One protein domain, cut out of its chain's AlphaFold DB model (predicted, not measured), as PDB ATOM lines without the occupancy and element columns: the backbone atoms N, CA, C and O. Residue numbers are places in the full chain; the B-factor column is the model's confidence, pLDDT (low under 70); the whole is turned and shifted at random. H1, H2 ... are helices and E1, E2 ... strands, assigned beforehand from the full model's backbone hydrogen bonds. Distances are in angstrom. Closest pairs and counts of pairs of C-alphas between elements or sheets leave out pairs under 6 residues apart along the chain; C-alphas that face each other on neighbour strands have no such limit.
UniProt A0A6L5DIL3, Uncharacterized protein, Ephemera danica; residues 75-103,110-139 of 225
ATOM      1  N   CYS A  75     -21.978   8.044 -27.059       84.38
ATOM      2  CA  CYS A  75     -20.593   7.730 -27.363       84.38
ATOM      3  C   CYS A  75     -19.925   8.869 -28.140       84.38
ATOM      4  O   CYS A  75     -20.543   9.463 -29.029       84.38
ATOM      5  N   PRO A  76     -18.648   9.170 -27.853       83.00
ATOM      6  CA  PRO A  76     -17.894  10.090 -28.680       83.00
ATOM      7  C   PRO A  76     -17.660   9.499 -30.078       83.00
ATOM      8  O   PRO A  76     -17.637   8.274 -30.240       83.00
ATOM      9  N   PRO A  77     -17.470  10.348 -31.103       80.00
ATOM     10  CA  PRO A  77     -17.142   9.878 -32.438       80.00
ATOM     11  C   PRO A  77     -15.828   9.090 -32.416       80.00
ATOM     12  O   PRO A  77     -14.891   9.431 -31.691       80.00
ATOM     13  N   ALA A  78     -15.752   8.039 -33.233       75.25
ATOM     14  CA  ALA A  78     -14.560   7.204 -33.313       75.25
ATOM     15  C   ALA A  78     -13.336   8.024 -33.758       75.25
ATOM     16  O   ALA A  78     -13.383   8.757 -34.750       75.25
ATOM     17  N   ILE A  79     -12.224   7.864 -33.039       69.81
ATOM     18  CA  ILE A  79     -10.975   8.580 -33.314       69.81
ATOM     19  C   ILE A  79     -10.302   7.949 -34.537       69.81
ATOM     20  O   ILE A  79     -10.135   6.732 -34.621       69.81
ATOM     21  N   ARG A  80      -9.896   8.785 -35.496       76.19
ATOM     22  CA  ARG A  80      -9.114   8.383 -36.673       76.19
ATOM     23  C   ARG A  80      -7.917   9.334 -36.832       76.19
ATOM     24  O   ARG A  80      -8.122  10.539 -36.703       76.19
ATOM     25  N   PRO A  81      -6.703   8.843 -37.155       77.06
ATOM     26  CA  PRO A  81      -6.326   7.441 -37.359       77.06
ATOM     27  C   PRO A  81      -6.215   6.654 -36.042       77.06
ATOM     28  O   PRO A  81      -5.834   7.198 -35.009       77.06
ATOM     29  N   VAL A  82      -6.541   5.361 -36.087       77.94
ATOM     30  CA  VAL A  82      -6.458   4.469 -34.921       77.94
ATOM     31  C   VAL A  82      -4.994   4.099 -34.682       77.94
ATOM     32  O   VAL A  82      -4.340   3.537 -35.559       77.94
ATOM     33  N   THR A  83      -4.468   4.408 -33.499       82.06
ATOM     34  CA  THR A  83      -3.137   3.958 -33.073       82.06
ATOM     35  C   THR A  83      -3.234   2.576 -32.421       82.06
ATOM     36  O   THR A  83      -4.256   2.242 -31.825       82.06
ATOM     37  N   GLY A  84      -2.173   1.762 -32.491       81.12
ATOM     38  CA  GLY A  84      -2.171   0.420 -31.880       81.12
ATOM     39  C   GLY A  84      -2.489   0.437 -30.378       81.12
ATOM     40  O   GLY A  84      -3.232  -0.410 -29.900       81.12
ATOM     41  N   ALA A  85      -2.050   1.480 -29.665       82.12
ATOM     42  CA  ALA A  85      -2.331   1.663 -28.241       82.12
ATOM     43  C   ALA A  85      -3.835   1.762 -27.911       82.12
ATOM     44  O   ALA A  85      -4.244   1.396 -26.812       82.12
ATOM     45  N   LEU A  86      -4.676   2.229 -28.845       82.56
ATOM     46  CA  LEU A  86      -6.131   2.240 -28.654       82.56
ATOM     47  C   LEU A  86      -6.713   0.817 -28.648       82.56
ATOM     48  O   LEU A  86      -7.689   0.559 -27.950       82.56
ATOM     49  N   CYS A  87      -6.132  -0.110 -29.406       88.31
ATOM     50  CA  CYS A  87      -6.587  -1.499 -29.463       88.31
ATOM     51  C   CYS A  87      -6.274  -2.287 -28.184       88.31
ATOM     52  O   CYS A  87      -6.955  -3.272 -27.894       88.31
ATOM     53  N   ASP A  88      -5.280  -1.838 -27.415       91.81
ATOM     54  CA  ASP A  88      -4.843  -2.469 -26.165       91.81
ATOM     55  C   ASP A  88      -5.654  -2.002 -24.940       91.81
ATOM     56  O   ASP A  88      -5.411  -2.444 -23.815       91.81
ATOM     57  N   ALA A  89      -6.629  -1.108 -25.139       86.69
ATOM     58  CA  ALA A  89      -7.482  -0.612 -24.069       86.69
ATOM     59  C   ALA A  89      -8.319  -1.743 -23.424       86.69
ATOM     60  O   ALA A  89      -8.739  -2.680 -24.114       86.69
ATOM     61  N   PRO A  90      -8.623  -1.652 -22.111       90.19
ATOM     62  CA  PRO A  90      -9.483  -2.617 -21.434       90.19
ATOM     63  C   PRO A  90     -10.847  -2.721 -22.110       90.19
ATOM     64  O   PRO A  90     -11.512  -1.710 -22.357       90.19
ATOM     65  N   LYS A  91     -11.254  -3.960 -22.394       93.44
ATOM     66  CA  LYS A  91     -12.512  -4.239 -23.081       93.44
ATOM     67  C   LYS A  91     -13.693  -4.183 -22.120       93.44
ATOM     68  O   LYS A  91     -13.575  -4.625 -20.981       93.44
ATOM     69  N   CYS A  92     -14.821  -3.697 -22.616       92.44
ATOM     70  CA  CYS A  92     -16.111  -3.719 -21.931       92.44
ATOM     71  C   CYS A  92     -17.184  -4.307 -22.852       92.44
ATOM     72  O   CYS A  92     -17.023  -4.308 -24.078       92.44
ATOM     73  N   TYR A  93     -18.284  -4.773 -22.262       90.75
ATOM     74  CA  TYR A  93     -19.443  -5.282 -23.004       90.75
ATOM     75  C   TYR A  93     -20.737  -4.522 -22.700       90.75
ATOM     76  O   TYR A  93     -21.690  -4.607 -23.474       90.75
ATOM     77  N   SER A  94     -20.777  -3.755 -21.609       89.62
ATOM     78  CA  SER A  94     -21.945  -2.974 -21.203       89.62
ATOM     79  C   SER A  94     -21.550  -1.661 -20.523       89.62
ATOM     80  O   SER A  94     -20.471  -1.548 -19.942       89.62
ATOM     81  N   HIS A  95     -22.431  -0.651 -20.557       88.25
ATOM     82  CA  HIS A  95     -22.193   0.628 -19.865       88.25
ATOM     83  C   HIS A  95     -22.023   0.457 -18.343       88.25
ATOM     84  O   HIS A  95     -21.300   1.228 -17.722       88.25
ATOM     85  N   ALA A  96     -22.632  -0.578 -17.753       86.94
ATOM     86  CA  ALA A  96     -22.548  -0.860 -16.320       86.94
ATOM     87  C   ALA A  96     -21.146  -1.300 -15.859       86.94
ATOM     88  O   ALA A  96     -20.813  -1.154 -14.684       86.94
ATOM     89  N   GLU A  97     -20.315  -1.818 -16.768       90.19
ATOM     90  CA  GLU A  97     -18.931  -2.220 -16.477       90.19
ATOM     91  C   GLU A  97     -17.969  -1.032 -16.384       90.19
ATOM     92  O   GLU A  97     -16.819  -1.205 -15.984       90.19
ATOM     93  N   CYS A  98     -18.418   0.168 -16.755       90.38
ATOM     94  CA  CYS A  98     -17.587   1.357 -16.788       90.38
ATOM     95  C   CYS A  98     -17.751   2.166 -15.496       90.38
ATOM     96  O   CYS A  98     -18.732   2.903 -15.357       90.38
ATOM     97  N   PRO A  99     -16.806   2.069 -14.539       88.44
ATOM     98  CA  PRO A  99     -16.881   2.866 -13.329       88.44
ATOM     99  C   PRO A  99     -16.721   4.354 -13.670       88.44
ATOM    100  O   PRO A  99     -15.966   4.694 -14.588       88.44
ATOM    101  N   PRO A 100     -17.389   5.255 -12.931       84.75
ATOM    102  CA  PRO A 100     -17.093   6.672 -13.032       84.75
ATOM    103  C   PRO A 100     -15.658   6.931 -12.569       84.75
ATOM    104  O   PRO A 100     -15.089   6.157 -11.792       84.75
ATOM    105  N   ASP A 101     -15.079   8.045 -13.008       82.62
ATOM    106  CA  ASP A 101     -13.735   8.424 -12.569       82.62
ATOM    107  C   ASP A 101     -13.664   8.541 -11.027       82.62
ATOM    108  O   ASP A 101     -14.691   8.727 -10.365       82.62
ATOM    109  N   PRO A 102     -12.485   8.408 -10.396       80.12
ATOM    110  CA  PRO A 102     -12.342   8.564  -8.948       80.12
ATOM    111  C   PRO A 102     -12.569  10.019  -8.499       80.12
ATOM    112  O   PRO A 102     -12.233  10.971  -9.206       80.12
ATOM    113  N   LEU A 103     -13.213  10.203  -7.341       79.50
ATOM    114  CA  LEU A 103     -13.491  11.517  -6.746       79.50
ATOM    115  C   LEU A 103     -12.298  11.984  -5.899       79.50
ATOM    116  O   LEU A 103     -11.748  11.177  -5.146       79.50
ATOM    117  N   THR A 110     -21.543  19.396  -8.632       78.12
ATOM    118  CA  THR A 110     -22.798  19.784  -9.276       78.12
ATOM    119  C   THR A 110     -23.356  18.624 -10.110       78.12
ATOM    120  O   THR A 110     -22.652  17.672 -10.456       78.12
ATOM    121  N   TRP A 111     -24.643  18.695 -10.459       72.75
ATOM    122  CA  TRP A 111     -25.301  17.678 -11.287       72.75
ATOM    123  C   TRP A 111     -24.610  17.497 -12.652       72.75
ATOM    124  O   TRP A 111     -24.484  16.372 -13.136       72.75
ATOM    125  N   MET A 112     -24.103  18.587 -13.234       69.00
ATOM    126  CA  MET A 112     -23.445  18.591 -14.542       69.00
ATOM    127  C   MET A 112     -22.051  17.954 -14.478       69.00
ATOM    128  O   MET A 112     -21.697  17.134 -15.323       69.00
ATOM    129  N   GLU A 113     -21.286  18.241 -13.421       76.31
ATOM    130  CA  GLU A 113     -19.990  17.592 -13.181       76.31
ATOM    131  C   GLU A 113     -20.143  16.093 -12.908       76.31
ATOM    132  O   GLU A 113     -19.270  15.309 -13.269       76.31
ATOM    133  N   ASN A 114     -21.253  15.665 -12.302       77.94
ATOM    134  CA  ASN A 114     -21.526  14.246 -12.104       77.94
ATOM    135  C   ASN A 114     -21.786  13.518 -13.434       77.94
ATOM    136  O   ASN A 114     -21.298  12.405 -13.619       77.94
ATOM    137  N   GLN A 115     -22.495  14.146 -14.380       76.75
ATOM    138  CA  GLN A 115     -22.715  13.557 -15.705       76.75
ATOM    139  C   GLN A 115     -21.430  13.415 -16.519       76.75
ATOM    140  O   GLN A 115     -21.208  12.367 -17.114       76.75
ATOM    141  N   LEU A 116     -20.543  14.412 -16.493       75.81
ATOM    142  CA  LEU A 116     -19.264  14.348 -17.215       75.81
ATOM    143  C   LEU A 116     -18.339  13.225 -16.723       75.81
ATOM    144  O   LEU A 116     -17.391  12.862 -17.415       75.81
ATOM    145  N   ARG A 117     -18.594  12.678 -15.533       78.69
ATOM    146  CA  ARG A 117     -17.817  11.580 -14.940       78.69
ATOM    147  C   ARG A 117     -18.401  10.212 -15.247       78.69
ATOM    148  O   ARG A 117     -17.762   9.206 -14.939       78.69
ATOM    149  N   GLN A 118     -19.605  10.164 -15.810       84.69
ATOM    150  CA  GLN A 118     -20.189   8.917 -16.268       84.69
ATOM    151  C   GLN A 118     -19.382   8.406 -17.456       84.69
ATOM    152  O   GLN A 118     -18.942   9.165 -18.323       84.69
ATOM    153  N   ARG A 119     -19.162   7.095 -17.468       88.31
ATOM    154  CA  ARG A 119     -18.454   6.416 -18.543       88.31
ATOM    155  C   ARG A 119     -19.384   5.419 -19.205       88.31
ATOM    156  O   ARG A 119     -20.248   4.833 -18.563       88.31
ATOM    157  N   ALA A 120     -19.196   5.241 -20.500       90.19
ATOM    158  CA  ALA A 120     -20.003   4.380 -21.341       90.19
ATOM    159  C   ALA A 120     -19.093   3.417 -22.108       90.19
ATOM    160  O   ALA A 120     -17.978   3.774 -22.496       90.19
ATOM    161  N   CYS A 121     -19.568   2.192 -22.328       91.31
ATOM    162  CA  CYS A 121     -18.879   1.245 -23.183       91.31
ATOM    163  C   CYS A 121     -19.087   1.621 -24.653       91.31
ATOM    164  O   CYS A 121     -20.199   1.520 -25.166       91.31
ATOM    165  N   CYS A 122     -18.022   2.078 -25.311       90.62
ATOM    166  CA  CYS A 122     -18.086   2.648 -26.652       90.62
ATOM    167  C   CYS A 122     -16.981   2.081 -27.545       90.62
ATOM    168  O   CYS A 122     -15.893   1.727 -27.081       90.62
ATOM    169  N   TYR A 123     -17.249   2.007 -28.848       90.19
ATOM    170  CA  TYR A 123     -16.270   1.532 -29.820       90.19
ATOM    171  C   TYR A 123     -15.271   2.637 -30.176       90.19
ATOM    172  O   TYR A 123     -15.653   3.682 -30.698       90.19
ATOM    173  N   ASN A 124     -13.978   2.411 -29.923       87.31
ATOM    174  CA  ASN A 124     -12.941   3.431 -30.135       87.31
ATOM    175  C   ASN A 124     -12.371   3.488 -31.555       87.31
ATOM    176  O   ASN A 124     -11.467   4.279 -31.816       87.31
ATOM    177  N   GLY A 125     -12.872   2.643 -32.456       85.06
ATOM    178  CA  GLY A 125     -12.268   2.392 -33.763       85.06
ATOM    179  C   GLY A 125     -11.547   1.043 -33.859       85.06
ATOM    180  O   GLY A 125     -11.265   0.613 -34.974       85.06
ATOM    181  N   CYS A 126     -11.307   0.356 -32.736       88.19
ATOM    182  CA  CYS A 126     -10.661  -0.962 -32.688       88.19
ATOM    183  C   CYS A 126     -11.321  -1.943 -31.711       88.19
ATOM    184  O   CYS A 126     -11.586  -3.096 -32.048       88.19
ATOM    185  N   VAL A 127     -11.588  -1.494 -30.485       91.00
ATOM    186  CA  VAL A 127     -12.187  -2.296 -29.416       91.00
ATOM    187  C   VAL A 127     -13.255  -1.488 -28.682       91.00
ATOM    188  O   VAL A 127     -13.212  -0.255 -28.636       91.00
ATOM    189  N   TYR A 128     -14.219  -2.188 -28.087       91.75
ATOM    190  CA  TYR A 128     -15.144  -1.581 -27.134       91.75
ATOM    191  C   TYR A 128     -14.405  -1.321 -25.828       91.75
ATOM    192  O   TYR A 128     -13.913  -2.262 -25.215       91.75
ATOM    193  N   SER A 129     -14.300  -0.059 -25.419       91.94
ATOM    194  CA  SER A 129     -13.638   0.346 -24.176       91.94
ATOM    195  C   SER A 129     -14.424   1.455 -23.472       91.94
ATOM    196  O   SER A 129     -15.278   2.114 -24.069       91.94
ATOM    197  N   CYS A 130     -14.167   1.638 -22.177       91.25
ATOM    198  CA  CYS A 130     -14.886   2.616 -21.365       91.25
ATOM    199  C   CYS A 130     -14.433   4.045 -21.675       91.25
ATOM    200  O   CYS A 130     -13.338   4.471 -21.290       91.25
ATOM    201  N   MET A 131     -15.309   4.815 -22.306       88.81
ATOM    202  CA  MET A 131     -15.086   6.211 -22.676       88.81
ATOM    203  C   MET A 131     -15.921   7.158 -21.840       88.81
ATOM    204  O   MET A 131     -16.848   6.736 -21.156       88.81
ATOM    205  N   GLN A 132     -15.597   8.445 -21.920       86.38
ATOM    206  CA  GLN A 132     -16.432   9.485 -21.346       86.38
ATOM    207  C   GLN A 132     -17.796   9.513 -22.041       86.38
ATOM    208  O   GLN A 132     -17.874   9.500 -23.271       86.38
ATOM    209  N   HIS A 133     -18.855   9.538 -21.237       83.12
ATOM    210  CA  HIS A 133     -20.219   9.700 -21.712       83.12
ATOM    211  C   HIS A 133     -20.398  11.117 -22.270       83.12
ATOM    212  O   HIS A 133     -20.141  12.103 -21.576       83.12
ATOM    213  N   MET A 134     -20.854  11.230 -23.516       78.75
ATOM    214  CA  MET A 134     -21.218  12.516 -24.105       78.75
ATOM    215  C   MET A 134     -22.672  12.833 -23.749       78.75
ATOM    216  O   MET A 134     -23.559  12.062 -24.121       78.75
ATOM    217  N   PRO A 135     -22.953  13.931 -23.021       70.00
ATOM    218  CA  PRO A 135     -24.331  14.353 -22.835       70.00
ATOM    219  C   PRO A 135     -24.939  14.680 -24.208       70.00
ATOM    220  O   PRO A 135     -24.233  15.208 -25.078       70.00
ATOM    221  N   PRO A 136     -26.233  14.379 -24.426       68.94
ATOM    222  CA  PRO A 136     -26.908  14.799 -25.642       68.94
ATOM    223  C   PRO A 136     -26.773  16.317 -25.787       68.94
ATOM    224  O   PRO A 136     -26.750  17.048 -24.791       68.94
ATOM    225  N   ARG A 137     -26.660  16.796 -27.034       63.34
ATOM    226  CA  ARG A 137     -26.683  18.240 -27.283       63.34
ATOM    227  C   ARG A 137     -27.952  18.796 -26.655       63.34
ATOM    228  O   ARG A 137     -29.030  18.246 -26.866       63.34
ATOM    229  N   GLN A 138     -27.801  19.867 -25.884       65.62
ATOM    230  CA  GLN A 138     -28.953  20.617 -25.418       65.62
ATOM    231  C   GLN A 138     -29.677  21.123 -26.665       65.62
ATOM    232  O   GLN A 138     -29.089  21.840 -27.479       65.62
ATOM    233  N   VAL A 139     -30.907  20.660 -26.854       70.06
ATOM    234  CA  VAL A 139     -31.820  21.261 -27.814       70.06
ATOM    235  C   VAL A 139     -32.255  22.563 -27.164       70.06
ATOM    236  O   VAL A 139     -32.764  22.560 -26.045       70.06
TER     237      VAL A 139
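What this domain is: This is residues 75 to 103 and 110 to 139 of the 225 residues of an uncharacterized protein of Ephemera danica (UniProt A0A6L5DIL3). With little regular structure, this is a small antiparallel hairpin, E1 and E2, among loops, with short helices H2 beyond its open end and H1 beyond its turn. Along the chain of 59 printed residues, H1, H2, E1 and E2, of mixed class, hold only 20. The whole is only just compact, close to loose: radius of gyration of the C-alphas 12.3 A, spans 36 by 26 by 18 A.

How they stand to each other: E1, residues 119 to 123, and E2, residues 128 to 132, form a hairpin at 138 degrees, with N 120 and O 131 within hydrogen-bond range at 2.9 A. The closest C-alphas of H2, residues 111 to 116, and E2 are those of Leu 116 and Gln 132, 7.0 A apart. H1, residues 84 to 87, is apart from E1, E2 and H2. Every O i to N i+4 pair in H2 is within range; H1 is too short for one.

Where its parts are: E1 spans 12.5 A, E2 12.6 A, H2 9.1 A and H1 5.4 A. H1 begins at C-alpha 84 (-2.171, 0.420, -31.880); E2 ends at C-alpha 132 (-16.432, 9.485, -21.346).

The domain as a whole: The farthest C-alphas, Gly 84 and Val 139, are 36.5 A apart. Residues 104 to 109 are not printed, a gap of 12.7 A between C-alphas 103 and 110. Residues 79, 112 and 136 to 138 have pLDDT under 70.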